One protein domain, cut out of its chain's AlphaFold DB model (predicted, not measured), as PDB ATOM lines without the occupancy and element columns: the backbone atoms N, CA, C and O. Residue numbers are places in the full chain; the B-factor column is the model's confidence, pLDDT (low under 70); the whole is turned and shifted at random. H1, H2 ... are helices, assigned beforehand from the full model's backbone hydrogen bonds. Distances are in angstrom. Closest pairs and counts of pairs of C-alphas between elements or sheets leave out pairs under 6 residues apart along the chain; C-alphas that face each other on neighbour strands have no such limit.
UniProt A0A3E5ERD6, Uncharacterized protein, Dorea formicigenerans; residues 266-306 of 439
ATOM      1  N   GLU A 266     129.108 131.564 108.289       81.94
ATOM      2  CA  GLU A 266     127.963 130.690 108.570       81.94
ATOM      3  C   GLU A 266     128.402 129.335 109.147       81.94
ATOM      4  O   GLU A 266     127.822 128.850 110.126       81.94
ATOM      5  N   ALA A 267     129.443 128.727 108.573       80.31
ATOM      6  CA  ALA A 267     130.006 127.466 109.044       80.31
ATOM      7  C   ALA A 267     130.606 127.597 110.461       80.31
ATOM      8  O   ALA A 267     130.348 126.749 111.315       80.31
ATOM      9  N   GLN A 268     131.317 128.692 110.748       75.62
ATOM     10  CA  GLN A 268     131.855 129.023 112.075       75.62
ATOM     11  C   GLN A 268     130.744 129.261 113.104       75.62
ATOM     12  O   GLN A 268     130.830 128.794 114.237       75.62
ATOM     13  N   SER A 269     129.657 129.934 112.718       75.69
ATOM     14  CA  SER A 269     128.484 130.113 113.584       75.69
ATOM     15  C   SER A 269     127.863 128.769 113.994       75.69
ATOM     16  O   SER A 269     127.466 128.577 115.147       75.69
ATOM     17  N   LYS A 270     127.822 127.790 113.080       70.25
ATOM     18  CA  LYS A 270     127.395 126.417 113.393       70.25
ATOM     19  C   LYS A 270     128.402 125.671 114.274       70.25
ATOM     20  O   LYS A 270     127.976 124.982 115.199       70.25
ATOM     21  N   GLU A 271     129.702 125.824 114.020       67.50
ATOM     22  CA  GLU A 271     130.782 125.314 114.879       67.50
ATOM     23  C   GLU A 271     130.635 125.815 116.326       67.50
ATOM     24  O   GLU A 271     130.635 125.005 117.250       67.50
ATOM     25  N   GLU A 272     130.434 127.118 116.542       64.06
ATOM     26  CA  GLU A 272     130.254 127.701 117.882       64.06
ATOM     27  C   GLU A 272     129.032 127.118 118.610       64.06
ATOM     28  O   GLU A 272     129.082 126.839 119.809       64.06
ATOM     29  N   ARG A 273     127.938 126.832 117.888       61.25
ATOM     30  CA  ARG A 273     126.774 126.125 118.459       61.25
ATOM     31  C   ARG A 273     127.087 124.663 118.796       61.25
ATOM     32  O   ARG A 273     126.528 124.138 119.757       61.25
ATOM     33  N   ALA A 274     127.967 124.010 118.039       59.91
ATOM     34  CA  ALA A 274     128.382 122.627 118.266       59.91
ATOM     35  C   ALA A 274     129.443 122.480 119.377       59.91
ATOM     36  O   ALA A 274     129.486 121.438 120.030       59.91
ATOM     37  N   LYS A 275     130.254 123.510 119.669       58.72
ATOM     38  CA  LYS A 275     131.212 123.530 120.800       58.72
ATOM     39  C   LYS A 275     130.551 123.312 122.161       58.72
ATOM     40  O   LYS A 275     131.155 122.698 123.037       58.72
ATOM     41  N   ALA A 276     129.276 123.679 122.303       57.81
ATOM     42  CA  ALA A 276     128.459 123.348 123.472       57.81
ATOM     43  C   ALA A 276     128.203 121.827 123.661       57.81
ATOM     44  O   ALA A 276     127.675 121.429 124.696       57.81
ATOM     45  N   LEU A 277     128.580 120.981 122.687       56.47
ATOM     46  CA  LEU A 277     128.316 119.536 122.616       56.47
ATOM     47  C   LEU A 277     129.585 118.669 122.384       56.47
ATOM     48  O   LEU A 277     129.460 117.546 121.913       56.47
ATOM     49  N   SER A 278     130.796 119.126 122.753       61.88
ATOM     50  CA  SER A 278     132.088 118.395 122.596       61.88
ATOM     51  C   SER A 278     132.696 118.384 121.172       61.88
ATOM     52  O   SER A 278     133.146 117.351 120.669       61.88
ATOM     53  N   TYR A 279     132.766 119.552 120.526       59.41
ATOM     54  CA  TYR A 279     133.264 119.733 119.150       59.41
ATOM     55  C   TYR A 279     134.781 119.553 118.956       59.41
ATOM     56  O   TYR A 279     135.200 118.991 117.946       59.41
ATOM     57  N   ASP A 280     135.622 119.982 119.900       65.81
ATOM     58  CA  ASP A 280     137.074 120.081 119.659       65.81
ATOM     59  C   ASP A 280     137.741 118.719 119.381       65.81
ATOM     60  O   ASP A 280     138.628 118.607 118.533       65.81
ATOM     61  N   ALA A 281     137.272 117.649 120.038       66.50
ATOM     62  CA  ALA A 281     137.740 116.286 119.777       66.50
ATOM     63  C   ALA A 281     137.233 115.738 118.427       66.50
ATOM     64  O   ALA A 281     137.967 115.024 117.737       66.50
ATOM     65  N   ALA A 282     136.008 116.108 118.043       63.31
ATOM     66  CA  ALA A 282     135.345 115.696 116.807       63.31
ATOM     67  C   ALA A 282     135.879 116.425 115.558       63.31
ATOM     68  O   ALA A 282     135.834 115.905 114.445       63.31
ATOM     69  N   PHE A 283     136.431 117.630 115.727       71.38
ATOM     70  CA  PHE A 283     137.092 118.349 114.641       71.38
ATOM     71  C   PHE A 283     138.406 117.673 114.229       71.38
ATOM     72  O   PHE A 283     138.799 117.741 113.066       71.38
ATOM     73  N   LEU A 284     139.084 116.979 115.145       71.19
ATOM     74  CA  LEU A 284     140.342 116.279 114.864       71.19
ATOM     75  C   LEU A 284     140.137 114.800 114.506       71.19
ATOM     76  O   LEU A 284     140.864 114.287 113.659       71.19
ATOM     77  N   ASN A 285     139.136 114.134 115.093       69.81
ATOM     78  CA  ASN A 285     138.849 112.711 114.894       69.81
ATOM     79  C   ASN A 285     137.371 112.480 114.551       69.81
ATOM     80  O   ASN A 285     136.504 113.162 115.081       69.81
ATOM     81  N   GLN A 286     137.067 111.486 113.712       70.50
ATOM     82  CA  GLN A 286     135.681 111.156 113.365       70.50
ATOM     83  C   GLN A 286     134.893 110.701 114.606       70.50
ATOM     84  O   GLN A 286     135.356 109.846 115.362       70.50
ATOM     85  N   ILE A 287     133.681 111.227 114.796       68.06
ATOM     86  CA  ILE A 287     132.741 110.740 115.810       68.06
ATOM     87  C   ILE A 287     132.299 109.333 115.401       68.06
ATOM     88  O   ILE A 287     131.678 109.166 114.352       68.06
ATOM     89  N   THR A 288     132.619 108.327 116.215       68.88
ATOM     90  CA  THR A 288     132.253 106.917 115.982       68.88
ATOM     91  C   THR A 288     131.004 106.482 116.746       68.88
ATOM     92  O   THR A 288     130.551 105.353 116.570       68.88
ATOM     93  N   ASP A 289     130.467 107.347 117.611       66.12
ATOM     94  CA  ASP A 289     129.216 107.105 118.329       66.12
ATOM     95  C   ASP A 289     128.037 107.118 117.334       66.12
ATOM     96  O   ASP A 289     127.809 108.161 116.705       66.12
ATOM     97  N   PRO A 290     127.303 105.994 117.169       64.62
ATOM     98  CA  PRO A 290     126.210 105.866 116.208       64.62
ATOM     99  C   PRO A 290     125.188 107.006 116.274       64.62
ATOM    100  O   PRO A 290     124.769 107.487 115.219       64.62
ATOM    101  N   ASP A 291     124.856 107.481 117.481       67.94
ATOM    102  CA  ASP A 291     123.797 108.472 117.715       67.94
ATOM    103  C   ASP A 291     124.205 109.893 117.281       67.94
ATOM    104  O   ASP A 291     123.348 110.743 117.032       67.94
ATOM    105  N   PHE A 292     125.511 110.154 117.120       69.06
ATOM    106  CA  PHE A 292     126.062 111.482 116.806       69.06
ATOM    107  C   PHE A 292     126.894 111.536 115.516       69.06
ATOM    108  O   PHE A 292     127.398 112.599 115.146       69.06
ATOM    109  N   THR A 293     127.006 110.426 114.780       72.75
ATOM    110  CA  THR A 293     127.758 110.347 113.511       72.75
ATOM    111  C   THR A 293     127.340 111.384 112.459       72.75
ATOM    112  O   THR A 293     128.178 111.782 111.647       72.75
ATOM    113  N   TYR A 294     126.091 111.867 112.489       70.75
ATOM    114  CA  TYR A 294     125.568 112.887 111.569       70.75
ATOM    115  C   TYR A 294     126.310 114.236 111.660       70.75
ATOM    116  O   TYR A 294     126.347 114.982 110.684       70.75
ATOM    117  N   LEU A 295     126.942 114.544 112.801       72.62
ATOM    118  CA  LEU A 295     127.706 115.783 113.006       72.62
ATOM    119  C   LEU A 295     129.044 115.799 112.248       72.62
ATOM    120  O   LEU A 295     129.573 116.876 111.976       72.62
ATOM    121  N   ASN A 296     129.573 114.634 111.855       76.00
ATOM    122  CA  ASN A 296     130.801 114.544 111.055       76.00
ATOM    123  C   ASN A 296     130.654 115.204 109.670       76.00
ATOM    124  O   ASN A 296     131.629 115.744 109.146       76.00
ATOM    125  N   ASP A 297     129.453 115.169 109.082       80.38
ATOM    126  CA  ASP A 297     129.157 115.813 107.795       80.38
ATOM    127  C   ASP A 297     129.236 117.344 107.917       80.38
ATOM    128  O   ASP A 297     129.902 118.007 107.124       80.38
ATOM    129  N   GLU A 298     128.660 117.917 108.980       77.44
ATOM    130  CA  GLU A 298     128.761 119.358 109.247       77.44
ATOM    131  C   GLU A 298     130.200 119.784 109.594       77.44
ATOM    132  O   GLU A 298     130.655 120.823 109.122       77.44
ATOM    133  N   ILE A 299     130.959 118.976 110.344       78.69
ATOM    134  CA  ILE A 299     132.388 119.230 110.621       78.69
ATOM    135  C   ILE A 299     133.220 119.224 109.330       78.69
ATOM    136  O   ILE A 299     134.100 120.070 109.155       78.69
ATOM    137  N   SER A 300     132.934 118.300 108.410       81.62
ATOM    138  CA  SER A 300     133.609 118.239 107.107       81.62
ATOM    139  C   SER A 300     133.303 119.482 106.271       81.62
ATOM    140  O   SER A 300     134.226 120.099 105.748       81.62
ATOM    141  N   LYS A 301     132.044 119.949 106.266       82.81
ATOM    142  CA  LYS A 301     131.653 121.209 105.608       82.81
ATOM    143  C   LYS A 301     132.396 122.426 106.167       82.81
ATOM    144  O   LYS A 301     132.770 123.301 105.389       82.81
ATOM    145  N   VAL A 302     132.650 122.490 107.479       83.38
ATOM    146  CA  VAL A 302     133.456 123.573 108.083       83.38
ATOM    147  C   VAL A 302     134.907 123.524 107.586       83.38
ATOM    148  O   VAL A 302     135.447 124.555 107.181       83.38
ATOM    149  N   LYS A 303     135.539 122.341 107.559       82.56
ATOM    150  CA  LYS A 303     136.916 122.170 107.050       82.56
ATOM    151  C   LYS A 303     137.039 122.517 105.568       82.56
ATOM    152  O   LYS A 303     138.005 123.172 105.168       82.56
ATOM    153  N   ASP A 304     136.060 122.104 104.770       87.00
ATOM    154  CA  ASP A 304     136.007 122.397 103.340       87.00
ATOM    155  C   ASP A 304     135.814 123.898 103.095       87.00
ATOM    156  O   ASP A 304     136.501 124.471 102.248       87.00
ATOM    157  N   ALA A 305     134.959 124.567 103.878       86.81
ATOM    158  CA  ALA A 305     134.771 126.016 103.809       86.81
ATOM    159  C   ALA A 305     136.050 126.787 104.182       86.81
ATOM    160  O   ALA A 305     136.453 127.683 103.439       86.81
ATOM    161  N   GLN A 306     136.734 126.403 105.270       86.38
ATOM    162  CA  GLN A 306     138.022 126.999 105.665       86.38
ATOM    163  C   GLN A 306     139.101 126.797 104.587       86.38
ATOM    164  O   GLN A 306     139.831 127.727 104.245       86.38
TER     165      GLN A 306
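Overview. This is residues 266 to 306 of the 439 residues of an uncharacterized protein of Dorea formicigenerans (UniProt A0A3E5ERD6). Two helices, H3 and H1, meet as a V, and the short helix H2 lies near its open side; the loop of residues 285 to 294 makes one end of the longest axis. The printed part has 41 residues with three named helices, H1, H2, H3 in chain order, and no named strand: all helix. It is compact, radius of gyration of the C-alphas 9.4 A, spans 26 by 20 by 15 A.

Arrangement. Start at H3, residues 295 to 306. H1, residues 266 to 275, touches it, the closest C-alphas being Ala 267 and Val 302, 5.3 A apart, at a steep tilt of 44 degrees, opposite ways. H2, residues 279 to 284, only just touches H3, with 3 pairs of C-alphas within 8 A, through 296 to 299 of H3 alone; the closest C-alphas, Phe 283 and Ile 299, are 6.3 A apart. H1 and H2 are close but not clearly touching, C-alphas 271 and 279 being 7.5 A apart. Every O i to N i+4 pair is within hydrogen-bond range in H1 and H3, 1 of 2 in H2.

Along the chain. Find C-alpha 295 at (127.706, 115.783, 113.006); H3 runs 16.9 A to C-alpha 306. H1 starts at (127.963, 130.690, 108.570) and spans 14.5 A; H2 spans 9.0 A.

Size, cuts and confidence. C-alphas 290 and 306 are farthest apart, 26.4 A. The printed part has no cut and no long link. Look for pLDDT under 70 at residues 271 to 282, 285 and 287 to 292.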